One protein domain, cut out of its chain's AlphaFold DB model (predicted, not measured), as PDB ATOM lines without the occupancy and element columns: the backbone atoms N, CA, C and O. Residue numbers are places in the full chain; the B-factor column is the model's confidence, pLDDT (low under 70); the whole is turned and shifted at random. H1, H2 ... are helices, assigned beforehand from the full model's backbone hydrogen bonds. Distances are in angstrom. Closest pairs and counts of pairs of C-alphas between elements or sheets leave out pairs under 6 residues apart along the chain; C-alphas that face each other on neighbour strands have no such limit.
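AT A GLANCE: This is residues 76 to 176 of the 447 residues of the protein "Hypothetical protein" of Hermetia illucens (UniProt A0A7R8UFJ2). A rod is built along one long helix, H2, with H1 folded back along its first part and H3 along its last part; short H4 sits near H1 and H2. The printed part, 101 residues, has named helices H1, H2, H3, H4 in that order and no named strand: all helix. It is only just extended, close to loose: radius of gyration of the C-alphas 19.1 A, spans 66 by 22 by 21 A.

IN THESE COORDINATES: Find C-alpha 76 at (267.987, 218.470, 138.103); there H1, residues 76 to 88, begins and runs 18.4 A. Next come H2, residues 91 to 125, 51.2 A, and H3, residues 137 to 157, 29.9 A. H4, residues 169 to 176, 10.0 A, ends at (269.276, 214.597, 125.566).

HOW THE PARTS SIT: H1 and H2 form a hairpin and touch, closest C-alphas Gly 82 and Cys 94, 4.3 A, at a shallow tilt of 17 degrees, opposite ways. H2 and H3, also a hairpin, touch at Cys 119 and Lys 146, closest C-alphas, 5.4 A. Every O i to N i+4 pair is within hydrogen-bond range in H1, H2 and H3, and 3 of 4 in H4.

THE WHOLE: The printed part has no cut; links H2 to H3 and H3 to H4 are long. No printed residue is under 70 in pLDDT.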
ATOM      1  N   LEU A  76     266.833 219.274 137.677       95.12
ATOM      2  CA  LEU A  76     267.987 218.470 138.103       95.12
ATOM      3  C   LEU A  76     267.797 217.956 139.528       95.12
ATOM      4  O   LEU A  76     267.983 216.765 139.766       95.12
ATOM      5  N   ASP A  77     267.350 218.810 140.450       94.94
ATOM      6  CA  ASP A  77     267.079 218.413 141.838       94.94
ATOM      7  C   ASP A  77     266.052 217.270 141.889       94.94
ATOM      8  O   ASP A  77     266.224 216.278 142.601       94.94
ATOM      9  N   LEU A  78     264.997 217.375 141.072       97.50
ATOM     10  CA  LEU A  78     263.969 216.344 140.941       97.50
ATOM     11  C   LEU A  78     264.487 215.083 140.252       97.50
ATOM     12  O   LEU A  78     264.120 213.986 140.661       97.50
ATOM     13  N   TYR A  79     265.357 215.206 139.247       98.12
ATOM     14  CA  TYR A  79     266.003 214.039 138.646       98.12
ATOM     15  C   TYR A  79     266.801 213.268 139.704       98.12
ATOM     16  O   TYR A  79     266.602 212.066 139.866       98.12
ATOM     17  N   HIS A  80     267.642 213.958 140.479       97.81
ATOM     18  CA  HIS A  80     268.425 213.338 141.547       97.81
ATOM     19  C   HIS A  80     267.543 212.737 142.645       97.81
ATOM     20  O   HIS A  80     267.801 211.616 143.079       97.81
ATOM     21  N   SER A  81     266.468 213.425 143.037       98.38
ATOM     22  CA  SER A  81     265.493 212.909 144.009       98.38
ATOM     23  C   SER A  81     264.783 211.650 143.500       98.38
ATOM     24  O   SER A  81     264.552 210.715 144.262       98.38
ATOM     25  N   GLY A  82     264.469 211.589 142.204       98.44
ATOM     26  CA  GLY A  82     263.875 210.409 141.576       98.44
ATOM     27  C   GLY A  82     264.841 209.229 141.477       98.44
ATOM     28  O   GLY A  82     264.455 208.097 141.754       98.44
ATOM     29  N   VAL A  83     266.114 209.489 141.159       98.50
ATOM     30  CA  VAL A  83     267.167 208.461 141.188       98.50
ATOM     31  C   VAL A  83     267.373 207.932 142.607       98.50
ATOM     32  O   VAL A  83     267.502 206.726 142.790       98.50
ATOM     33  N   GLN A  84     267.359 208.802 143.619       98.62
ATOM     34  CA  GLN A  84     267.476 208.374 145.012       98.62
ATOM     35  C   GLN A  84     266.295 207.488 145.430       98.62
ATOM     36  O   GLN A  84     266.511 206.409 145.973       98.62
ATOM     37  N   ALA A  85     265.065 207.884 145.093       98.56
ATOM     38  CA  ALA A  85     263.872 207.078 145.346       98.56
ATOM     39  C   ALA A  85     263.941 205.699 144.659       98.56
ATOM     40  O   ALA A  85     263.615 204.682 145.271       98.56
ATOM     41  N   TYR A  86     264.458 205.634 143.425       98.38
ATOM     42  CA  TYR A  86     264.733 204.365 142.744       98.38
ATOM     43  C   TYR A  86     265.705 203.475 143.538       98.38
ATOM     44  O   TYR A  86     265.457 202.278 143.688       98.38
ATOM     45  N   LEU A  87     266.795 204.040 144.072       98.25
ATOM     46  CA  LEU A  87     267.776 203.293 144.875       98.25
ATOM     47  C   LEU A  87     267.194 202.797 146.208       98.25
ATOM     48  O   LEU A  87     267.605 201.752 146.712       98.25
ATOM     49  N   GLU A  88     266.230 203.528 146.763       98.25
ATOM     50  CA  GLU A  88     265.531 203.194 148.007       98.25
ATOM     51  C   GLU A  88     264.348 202.234 147.800       98.25
ATOM     52  O   GLU A  88     263.780 201.742 148.775       98.25
ATOM     53  N   ASN A  89     264.036 201.873 146.548       97.94
ATOM     54  CA  ASN A  89     262.856 201.097 146.145       97.94
ATOM     55  C   ASN A  89     261.517 201.801 146.437       97.94
ATOM     56  O   ASN A  89     260.488 201.137 146.565       97.94
ATOM     57  N   ASP A  90     261.519 203.132 146.527       98.38
ATOM     58  CA  ASP A  90     260.306 203.949 146.551       98.38
ATOM     59  C   ASP A  90     259.882 204.253 145.105       98.38
ATOM     60  O   ASP A  90     260.272 205.250 144.487       98.38
ATOM     61  N   TRP A  91     259.134 203.318 144.517       98.31
ATOM     62  CA  TRP A  91     258.765 203.370 143.102       98.31
ATOM     63  C   TRP A  91     257.777 204.499 142.794       98.31
ATOM     64  O   TRP A  91     257.903 205.143 141.750       98.31
ATOM     65  N   GLU A  92     256.846 204.788 143.706       98.38
ATOM     66  CA  GLU A  92     255.891 205.888 143.562       98.38
ATOM     67  C   GLU A  92     256.621 207.240 143.564       98.38
ATOM     68  O   GLU A  92     256.428 208.056 142.654       98.38
ATOM     69  N   ALA A  93     257.528 207.472 144.522       98.38
ATOM     70  CA  ALA A  93     258.328 208.693 144.546       98.38
ATOM     71  C   ALA A  93     259.279 208.786 143.342       98.38
ATOM     72  O   ALA A  93     259.443 209.874 142.783       98.38
ATOM     73  N   CYS A  94     259.859 207.665 142.893       98.69
ATOM     74  CA  CYS A  94     260.654 207.613 141.665       98.69
ATOM     75  C   CYS A  94     259.849 208.121 140.460       98.69
ATOM     76  O   CYS A  94     260.295 209.043 139.771       98.69
ATOM     77  N   ILE A  95     258.654 207.565 140.221       98.69
ATOM     78  CA  ILE A  95     257.789 207.971 139.104       98.69
ATOM     79  C   ILE A  95     257.469 209.461 139.204       98.69
ATOM     80  O   ILE A  95     257.699 210.204 138.248       98.69
ATOM     81  N   ASN A  96     256.999 209.911 140.370       98.44
ATOM     82  CA  ASN A  96     256.576 211.292 140.585       98.44
ATOM     83  C   ASN A  96     257.716 212.294 140.337       98.44
ATOM     84  O   ASN A  96     257.543 213.278 139.610       98.44
ATOM     85  N   HIS A  97     258.897 212.048 140.905       98.62
ATOM     86  CA  HIS A  97     260.044 212.942 140.755       98.62
ATOM     87  C   HIS A  97     260.607 212.940 139.331       98.62
ATOM     88  O   HIS A  97     260.848 214.015 138.773       98.62
ATOM     89  N   ILE A  98     260.770 211.768 138.704       98.62
ATOM     90  CA  ILE A  98     261.316 211.670 137.345       98.62
ATOM     91  C   ILE A  98     260.358 212.277 136.310       98.62
ATOM     92  O   ILE A  98     260.795 213.050 135.455       98.62
ATOM     93  N   GLN A  99     259.050 212.011 136.396       98.38
ATOM     94  CA  GLN A  99     258.066 212.637 135.503       98.38
ATOM     95  C   GLN A  99     258.062 214.164 135.643       98.38
ATOM     96  O   GLN A  99     258.051 214.886 134.640       98.38
ATOM     97  N   ARG A 100     258.097 214.673 136.882       98.00
ATOM     98  CA  ARG A 100     258.127 216.118 137.132       98.00
ATOM     99  C   ARG A 100     259.421 216.750 136.621       98.00
ATOM    100  O   ARG A 100     259.366 217.825 136.028       98.00
ATOM    101  N   SER A 101     260.554 216.069 136.785       98.12
ATOM    102  CA  SER A 101     261.840 216.471 136.209       98.12
ATOM    103  C   SER A 101     261.758 216.614 134.684       98.12
ATOM    104  O   SER A 101     262.059 217.685 134.155       98.12
ATOM    105  N   LEU A 102     261.253 215.591 133.981       98.12
ATOM    106  CA  LEU A 102     261.060 215.615 132.525       98.12
ATOM    107  C   LEU A 102     260.141 216.764 132.087       98.12
ATOM    108  O   LEU A 102     260.461 217.501 131.154       98.12
ATOM    109  N   SER A 103     259.017 216.965 132.781       96.88
ATOM    110  CA  SER A 103     258.089 218.058 132.476       96.88
ATOM    111  C   SER A 103     258.735 219.436 132.640       96.88
ATOM    112  O   SER A 103     258.563 220.296 131.778       96.88
ATOM    113  N   LEU A 104     259.474 219.663 133.728       95.88
ATOM    114  CA  LEU A 104     260.147 220.941 133.964       95.88
ATOM    115  C   LEU A 104     261.305 221.171 132.989       95.88
ATOM    116  O   LEU A 104     261.515 222.309 132.568       95.88
ATOM    117  N   TYR A 105     262.012 220.115 132.580       96.25
ATOM    118  CA  TYR A 105     263.035 220.211 131.541       96.25
ATOM    119  C   TYR A 105     262.438 220.603 130.183       96.25
ATOM    120  O   TYR A 105     262.968 221.492 129.520       96.25
ATOM    121  N   ARG A 106     261.304 220.009 129.780       95.75
ATOM    122  CA  ARG A 106     260.595 220.396 128.546       95.75
ATOM    123  C   ARG A 106     260.156 221.860 128.583       95.75
ATOM    124  O   ARG A 106     260.374 222.582 127.614       95.75
ATOM    125  N   ASN A 107     259.616 222.319 129.714       94.75
ATOM    126  CA  ASN A 107     259.239 223.723 129.898       94.75
ATOM    127  C   ASN A 107     260.453 224.657 129.809       94.75
ATOM    128  O   ASN A 107     260.382 225.698 129.158       94.75
ATOM    129  N   TYR A 108     261.578 224.272 130.419       95.12
ATOM    130  CA  TYR A 108     262.836 225.007 130.315       95.12
ATOM    131  C   TYR A 108     263.335 225.078 128.866       95.12
ATOM    132  O   TYR A 108     263.653 226.163 128.383       95.12
ATOM    133  N   TYR A 109     263.364 223.944 128.158       94.88
ATOM    134  CA  TYR A 109     263.750 223.871 126.748       94.88
ATOM    135  C   TYR A 109     262.901 224.815 125.891       94.88
ATOM    136  O   TYR A 109     263.452 225.645 125.167       94.88
ATOM    137  N   GLU A 110     261.575 224.733 126.021       94.81
ATOM    138  CA  GLU A 110     260.632 225.581 125.292       94.81
ATOM    139  C   GLU A 110     260.849 227.062 125.604       94.81
ATOM    140  O   GLU A 110     260.989 227.872 124.689       94.81
ATOM    141  N   ALA A 111     260.944 227.435 126.881       94.81
ATOM    142  CA  ALA A 111     261.167 228.821 127.277       94.81
ATOM    143  C   ALA A 111     262.482 229.378 126.705       94.81
ATOM    144  O   ALA A 111     262.490 230.458 126.112       94.81
ATOM    145  N   VAL A 112     263.589 228.634 126.818       94.56
ATOM    146  CA  VAL A 112     264.898 229.058 126.293       94.56
ATOM    147  C   VAL A 112     264.884 229.162 124.769       94.56
ATOM    148  O   VAL A 112     265.354 230.164 124.223       94.56
ATOM    149  N   ALA A 113     264.362 228.150 124.074       95.56
ATOM    150  CA  ALA A 113     264.314 228.133 122.617       95.56
ATOM    151  C   ALA A 113     263.450 229.282 122.079       95.56
ATOM    152  O   ALA A 113     263.912 230.046 121.231       95.56
ATOM    153  N   ASN A 114     262.251 229.473 122.635       95.50
ATOM    154  CA  ASN A 114     261.338 230.538 122.221       95.50
ATOM    155  C   ASN A 114     261.922 231.929 122.509       95.50
ATOM    156  O   ASN A 114     261.851 232.804 121.644       95.50
ATOM    157  N   CYS A 115     262.582 232.126 123.658       95.94
ATOM    158  CA  CYS A 115     263.313 233.364 123.938       95.94
ATOM    159  C   CYS A 115     264.373 233.654 122.870       95.94
ATOM    160  O   CYS A 115     264.468 234.773 122.374       95.94
ATOM    161  N   ARG A 116     265.166 232.651 122.485       96.44
ATOM    162  CA  ARG A 116     266.236 232.825 121.494       96.44
ATOM    163  C   ARG A 116     265.712 233.083 120.087       96.44
ATOM    164  O   ARG A 116     266.259 233.956 119.421       96.44
ATOM    165  N   VAL A 117     264.648 232.402 119.663       96.00
ATOM    166  CA  VAL A 117     263.983 232.668 118.376       96.00
ATOM    167  C   VAL A 117     263.426 234.094 118.342       96.00
ATOM    168  O   VAL A 117     263.694 234.845 117.406       96.00
ATOM    169  N   GLN A 118     262.715 234.513 119.393       95.69
ATOM    170  CA  GLN A 118     262.143 235.858 119.470       95.69
ATOM    171  C   GLN A 118     263.226 236.947 119.488       95.69
ATOM    172  O   GLN A 118     263.126 237.946 118.775       95.69
ATOM    173  N   CYS A 119     264.289 236.755 120.269       97.06
ATOM    174  CA  CYS A 119     265.379 237.722 120.352       97.06
ATOM    175  C   CYS A 119     266.238 237.770 119.083       97.06
ATOM    176  O   CYS A 119     266.826 238.809 118.785       97.06
ATOM    177  N   GLU A 120     266.296 236.684 118.310       96.25
ATOM    178  CA  GLU A 120     266.898 236.697 116.976       96.25
ATOM    179  C   GLU A 120     266.117 237.616 116.030       96.25
ATOM    180  O   GLU A 120     266.704 238.443 115.336       96.25
ATOM    181  N   PHE A 121     264.790 237.566 116.077       95.00
ATOM    182  CA  PHE A 121     263.946 238.451 115.282       95.00
ATOM    183  C   PHE A 121     264.080 239.932 115.678       95.00
ATOM    184  O   PHE A 121     264.105 240.818 114.818       95.00
ATOM    185  N   GLU A 122     264.206 240.226 116.976       95.19
ATOM    186  CA  GLU A 122     264.513 241.584 117.449       95.19
ATOM    187  C   GLU A 122     265.888 242.059 116.959       95.19
ATOM    188  O   GLU A 122     266.018 243.195 116.495       95.19
ATOM    189  N   ARG A 123     266.896 241.175 116.986       96.31
ATOM    190  CA  ARG A 123     268.243 241.442 116.464       96.31
ATOM    191  C   ARG A 123     268.223 241.787 114.977       96.31
ATOM    192  O   ARG A 123     268.891 242.734 114.564       96.31
ATOM    193  N   GLU A 124     267.487 241.035 114.165       94.06
ATOM    194  CA  GLU A 124     267.409 241.256 112.715       94.06
ATOM    195  C   GLU A 124     266.741 242.588 112.355       94.06
ATOM    196  O   GLU A 124     267.130 243.240 111.384       94.06
ATOM    197  N   ARG A 125     265.763 243.022 113.157       94.94
ATOM    198  CA  ARG A 125     265.059 244.302 112.979       94.94
ATOM    199  C   ARG A 125     265.841 245.507 113.488       94.94
ATOM    200  O   ARG A 125     265.513 246.640 113.121       94.94
ATOM    201  N   PHE A 126     266.836 245.286 114.340       95.12
ATOM    202  CA  PHE A 126     267.648 246.354 114.891       95.12
ATOM    203  C   PHE A 126     268.458 247.054 113.796       95.12
ATOM    204  O   PHE A 126     269.177 246.427 113.014       95.12
ATOM    205  N   LYS A 127     268.350 248.384 113.766       94.38
ATOM    206  CA  LYS A 127     269.154 249.243 112.898       94.38
ATOM    207  C   LYS A 127     270.360 249.732 113.685       94.38
ATOM    208  O   LYS A 127     270.185 250.324 114.746       94.38
ATOM    209  N   ASN A 128     271.544 249.493 113.135       92.50
ATOM    210  CA  ASN A 128     272.812 249.925 113.711       92.50
ATOM    211  C   ASN A 128     272.813 251.430 114.004       92.50
ATOM    212  O   ASN A 128     272.233 252.216 113.246       92.50
ATOM    213  N   THR A 129     273.417 251.822 115.131       89.88
ATOM    214  CA  THR A 129     273.391 253.228 115.564       89.88
ATOM    215  C   THR A 129     274.364 254.082 114.759       89.88
ATOM    216  O   THR A 129     274.118 255.270 114.536       89.88
ATOM    217  N   HIS A 130     275.433 253.460 114.265       86.19
ATOM    218  CA  HIS A 130     276.450 254.078 113.426       86.19
ATOM    219  C   HIS A 130     276.230 253.736 111.948       86.19
ATOM    220  O   HIS A 130     275.772 252.644 111.614       86.19
ATOM    221  N   LYS A 131     276.545 254.675 111.045       88.38
ATOM    222  CA  LYS A 131     276.435 254.443 109.593       88.38
ATOM    223  C   LYS A 131     277.570 253.564 109.087       88.38
ATOM    224  O   LYS A 131     277.346 252.676 108.272       88.38
ATOM    225  N   GLU A 132     278.774 253.837 109.564       92.44
ATOM    226  CA  GLU A 132     279.991 253.116 109.232       92.44
ATOM    227  C   GLU A 132     280.161 251.900 110.153       92.44
ATOM    228  O   GLU A 132     279.810 251.960 111.333       92.44
ATOM    229  N   ASP A 133     280.706 250.806 109.614       93.12
ATOM    230  CA  ASP A 133     281.041 249.586 110.360       93.12
ATOM    231  C   ASP A 133     282.561 249.496 110.556       93.12
ATOM    232  O   ASP A 133     283.268 248.819 109.808       93.12
ATOM    233  N   TYR A 134     283.083 250.249 111.525       92.94
ATOM    234  CA  TYR A 134     284.480 250.124 111.946       92.94
ATOM    235  C   TYR A 134     284.624 248.949 112.911       92.94
ATOM    236  O   TYR A 134     283.788 248.784 113.793       92.94
ATOM    237  N   ASP A 135     285.674 248.140 112.746       90.00
ATOM    238  CA  ASP A 135     286.034 247.036 113.650       90.00
ATOM    239  C   ASP A 135     284.869 246.091 114.014       90.00
ATOM    240  O   ASP A 135     284.779 245.582 115.131       90.00
ATOM    241  N   HIS A 136     283.960 245.848 113.064       93.25
ATOM    242  CA  HIS A 136     282.774 244.998 113.240       93.25
ATOM    243  C   HIS A 136     281.799 245.474 114.333       93.25
ATOM    244  O   HIS A 136     281.042 244.666 114.887       93.25
ATOM    245  N   ILE A 137     281.776 246.770 114.655       93.75
ATOM    246  CA  ILE A 137     280.841 247.348 115.631       93.75
ATOM    247  C   ILE A 137     279.397 246.955 115.307       93.75
ATOM    248  O   ILE A 137     278.646 246.626 116.227       93.75
ATOM    249  N   HIS A 138     278.999 246.895 114.030       95.12
ATOM    250  CA  HIS A 138     277.617 246.554 113.674       95.12
ATOM    251  C   HIS A 138     277.218 245.147 114.117       95.12
ATOM    252  O   HIS A 138     276.067 244.919 114.512       95.12
ATOM    253  N   PHE A 139     278.158 244.201 114.055       93.75
ATOM    254  CA  PHE A 139     277.960 242.842 114.546       93.75
ATOM    255  C   PHE A 139     277.781 242.837 116.067       93.75
ATOM    256  O   PHE A 139     276.812 242.262 116.570       93.75
ATOM    257  N   PHE A 140     278.666 243.524 116.795       93.81
ATOM    258  CA  PHE A 140     278.619 243.566 118.256       93.81
ATOM    259  C   PHE A 140     277.404 244.326 118.793       93.81
ATOM    260  O   PHE A 140     276.814 243.884 119.772       93.81
ATOM    261  N   GLU A 141     276.957 245.402 118.141       94.94
ATOM    262  CA  GLU A 141     275.712 246.090 118.505       94.94
ATOM    263  C   GLU A 141     274.512 245.144 118.447       94.94
ATOM    264  O   GLU A 141     273.732 245.048 119.395       94.94
ATOM    265  N   LYS A 142     274.384 244.396 117.346       96.25
ATOM    266  CA  LYS A 142     273.323 243.397 117.187       96.25
ATOM    267  C   LYS A 142     273.434 242.302 118.242       96.25
ATOM    268  O   LYS A 142     272.422 241.896 118.812       96.25
ATOM    269  N   LEU A 143     274.648 241.842 118.536       95.00
ATOM    270  CA  LEU A 143     274.870 240.849 119.581       95.00
ATOM    271  C   LEU A 143     274.437 241.377 120.957       95.00
ATOM    272  O   LEU A 143     273.707 240.685 121.660       95.00
ATOM    273  N   ILE A 144     274.789 242.618 121.303       95.75
ATOM    274  CA  ILE A 144     274.372 243.276 122.552       95.75
ATOM    275  C   ILE A 144     272.845 243.397 122.624       95.75
ATOM    276  O   ILE A 144     272.261 243.096 123.665       95.75
ATOM    277  N   VAL A 145     272.180 243.780 121.530       96.44
ATOM    278  CA  VAL A 145     270.710 243.850 121.462       96.44
ATOM    279  C   VAL A 145     270.081 242.489 121.754       96.44
ATOM    280  O   VAL A 145     269.187 242.400 122.599       96.44
ATOM    281  N   LYS A 146     270.585 241.424 121.120       96.69
ATOM    282  CA  LYS A 146     270.124 240.056 121.387       96.69
ATOM    283  C   LYS A 146     270.353 239.676 122.853       96.69
ATOM    284  O   LYS A 146     269.428 239.181 123.487       96.69
ATOM    285  N   THR A 147     271.526 239.967 123.417       95.44
ATOM    286  CA  THR A 147     271.847 239.692 124.829       95.44
ATOM    287  C   THR A 147     270.880 240.392 125.783       95.44
ATOM    288  O   THR A 147     270.337 239.759 126.684       95.44
ATOM    289  N   VAL A 148     270.595 241.679 125.569       96.00
ATOM    290  CA  VAL A 148     269.647 242.431 126.408       96.00
ATOM    291  C   VAL A 148     268.228 241.860 126.299       96.00
ATOM    292  O   VAL A 148     267.526 241.779 127.309       96.00
ATOM    293  N   CYS A 149     267.797 241.454 125.103       96.88
ATOM    294  CA  CYS A 149     266.512 240.779 124.920       96.88
ATOM    295  C   CYS A 149     266.459 239.448 125.687       96.88
ATOM    296  O   CYS A 149     265.501 239.202 126.420       96.88
ATOM    297  N   LEU A 150     267.505 238.620 125.583       94.50
ATOM    298  CA  LEU A 150     267.579 237.323 126.261       94.50
ATOM    299  C   LEU A 150     267.506 237.467 127.781       94.50
ATOM    300  O   LEU A 150     266.764 236.729 128.428       94.50
ATOM    301  N   GLU A 151     268.202 238.454 128.345       92.88
ATOM    302  CA  GLU A 151     268.155 238.744 129.779       92.88
ATOM    303  C   GLU A 151     266.743 239.098 130.257       92.88
ATOM    304  O   GLU A 151     266.270 238.560 131.261       92.88
ATOM    305  N   LYS A 152     266.029 239.945 129.507       94.31
ATOM    306  CA  LYS A 152     264.628 240.282 129.804       94.31
ATOM    307  C   LYS A 152     263.718 239.065 129.665       94.31
ATOM    308  O   LYS A 152     262.897 238.806 130.541       94.31
ATOM    309  N   CYS A 153     263.874 238.307 128.584       94.50
ATOM    310  CA  CYS A 153     263.042 237.144 128.310       94.50
ATOM    311  C   CYS A 153     263.203 236.070 129.392       94.50
ATOM    312  O   CYS A 153     262.211 235.502 129.849       94.50
ATOM    313  N   ARG A 154     264.434 235.855 129.867       89.94
ATOM    314  CA  ARG A 154     264.737 234.957 130.981       89.94
ATOM    315  C   ARG A 154     264.081 235.408 132.283       89.94
ATOM    316  O   ARG A 154     263.469 234.588 132.955       89.94
ATOM    317  N   GLN A 155     264.168 236.693 132.629       90.12
ATOM    318  CA  GLN A 155     263.536 237.219 133.848       90.12
ATOM    319  C   GLN A 155     262.017 237.005 133.868       90.12
ATOM    320  O   GLN A 155     261.448 236.845 134.940       90.12
ATOM    321  N   ILE A 156     261.376 236.991 132.697       91.44
ATOM    322  CA  ILE A 156     259.931 236.781 132.563       91.44
ATOM    323  C   ILE A 156     259.583 235.288 132.566       91.44
ATOM    324  O   ILE A 156     258.694 234.868 133.298       91.44
ATOM    325  N   ASN A 157     260.263 234.485 131.745       92.00
ATOM    326  CA  ASN A 157     259.847 233.106 131.460       92.00
ATOM    327  C   ASN A 157     260.531 232.052 132.343       92.00
ATOM    328  O   ASN A 157     260.074 230.915 132.404       92.00
ATOM    329  N   LEU A 158     261.627 232.408 133.014       89.81
ATOM    330  CA  LEU A 158     262.450 231.510 133.830       89.81
ATOM    331  C   LEU A 158     262.678 232.081 135.238       89.81
ATOM    332  O   LEU A 158     263.693 231.804 135.867       89.81
ATOM    333  N   SER A 159     261.733 232.879 135.749       86.06
ATOM    334  CA  SER A 159     261.825 233.516 137.073       86.06
ATOM    335  C   SER A 159     261.873 232.524 138.240       86.06
ATOM    336  O   SER A 159     262.287 232.891 139.335       86.06
ATOM    337  N   TYR A 160     261.431 231.284 138.013       84.62
ATOM    338  CA  TYR A 160     261.492 230.186 138.982       84.62
ATOM    339  C   TYR A 160     262.893 229.565 139.100       84.62
ATOM    340  O   TYR A 160     263.114 228.742 139.982       84.62
ATOM    341  N   LEU A 161     263.831 229.929 138.221       85.25
ATOM    342  CA  LEU A 161     265.224 229.503 138.295       85.25
ATOM    343  C   LEU A 161     266.099 230.620 138.879       85.25
ATOM    344  O   LEU A 161     265.814 231.806 138.677       85.25
ATOM    345  N   PRO A 162     267.213 230.267 139.544       83.44
ATOM    346  CA  PRO A 162     268.215 231.242 139.949       83.44
ATOM    347  C   PRO A 162     268.674 232.122 138.779       83.44
ATOM    348  O   PRO A 162     268.834 231.658 137.650       83.44
ATOM    349  N   ARG A 163     268.977 233.397 139.055       76.00
ATOM    350  CA  ARG A 163     269.442 234.351 138.028       76.00
ATOM    351  C   ARG A 163     270.676 233.855 137.274       76.00
ATOM    352  O   ARG A 163     270.831 234.170 136.107       76.00
ATOM    353  N   TYR A 164     271.560 233.115 137.924       75.38
ATOM    354  CA  TYR A 164     272.754 232.551 137.296       75.38
ATOM    355  C   TYR A 164     272.623 231.041 137.111       75.38
ATOM    356  O   TYR A 164     273.626 230.343 137.123       75.38
ATOM    357  N   PHE A 165     271.392 230.533 136.980       82.69
ATOM    358  CA  PHE A 165     271.182 229.138 136.633       82.69
ATOM    359  C   PHE A 165     271.766 228.871 135.254       82.69
ATOM    360  O   PHE A 165     271.376 229.495 134.260       82.69
ATOM    361  N   THR A 166     272.679 227.918 135.238       75.56
ATOM    362  CA  THR A 166     273.374 227.448 134.064       75.56
ATOM    363  C   THR A 166     273.073 225.972 133.875       75.56
ATOM    364  O   THR A 166     272.997 225.207 134.837       75.56
ATOM    365  N   LEU A 167     272.860 225.564 132.625       84.75
ATOM    366  CA  LEU A 167     272.746 224.152 132.285       84.75
ATOM    367  C   LEU A 167     273.995 223.757 131.512       84.75
ATOM    368  O   LEU A 167     274.061 223.935 130.293       84.75
ATOM    369  N   ASP A 168     274.982 223.237 132.237       84.56
ATOM    370  CA  ASP A 168     276.210 222.752 131.624       84.56
ATOM    371  C   ASP A 168     275.948 221.577 130.665       84.56
ATOM    372  O   ASP A 168     274.873 220.961 130.629       84.56
ATOM    373  N   TYR A 169     276.966 221.260 129.866       83.56
ATOM    374  CA  TYR A 169     276.880 220.206 128.864       83.56
ATOM    375  C   TYR A 169     276.510 218.846 129.473       83.56
ATOM    376  O   TYR A 169     275.660 218.152 128.919       83.56
ATOM    377  N   SER A 170     277.102 218.469 130.608       85.81
ATOM    378  CA  SER A 170     276.880 217.160 131.232       85.81
ATOM    379  C   SER A 170     275.441 216.992 131.721       85.81
ATOM    380  O   SER A 170     274.797 215.981 131.434       85.81
ATOM    381  N   ASN A 171     274.891 218.029 132.348       90.19
ATOM    382  CA  ASN A 171     273.520 218.063 132.831       90.19
ATOM    383  C   ASN A 171     272.511 218.119 131.678       90.19
ATOM    384  O   ASN A 171     271.468 217.467 131.722       90.19
ATOM    385  N   LYS A 172     272.841 218.819 130.586       89.06
ATOM    386  CA  LYS A 172     272.052 218.782 129.347       89.06
ATOM    387  C   LYS A 172     272.007 217.380 128.737       89.06
ATOM    388  O   LYS A 172     270.958 216.986 128.222       89.06
ATOM    389  N   GLN A 173     273.113 216.631 128.794       91.06
ATOM    390  CA  GLN A 173     273.168 215.279 128.235       91.06
ATOM    391  C   GLN A 173     272.243 214.300 128.950       91.06
ATOM    392  O   GLN A 173     271.658 213.477 128.263       91.06
ATOM    393  N   ILE A 174     272.008 214.440 130.260       95.25
ATOM    394  CA  ILE A 174     271.065 213.581 131.007       95.25
ATOM    395  C   ILE A 174     269.726 213.464 130.264       95.25
ATOM    396  O   ILE A 174     269.230 212.364 130.024       95.25
ATOM    397  N   PHE A 175     269.160 214.597 129.850       95.56
ATOM    398  CA  PHE A 175     267.874 214.629 129.162       95.56
ATOM    399  C   PHE A 175     267.996 214.357 127.662       95.56
ATOM    400  O   PHE A 175     267.155 213.650 127.111       95.56
ATOM    401  N   LYS A 176     269.052 214.859 126.999       91.44
ATOM    402  CA  LYS A 176     269.276 214.597 125.566       91.44
ATOM    403  C   LYS A 176     269.452 213.111 125.260       91.44
ATOM    404  O   LYS A 176     268.902 212.633 124.275       91.44
TER     405      LYS A 176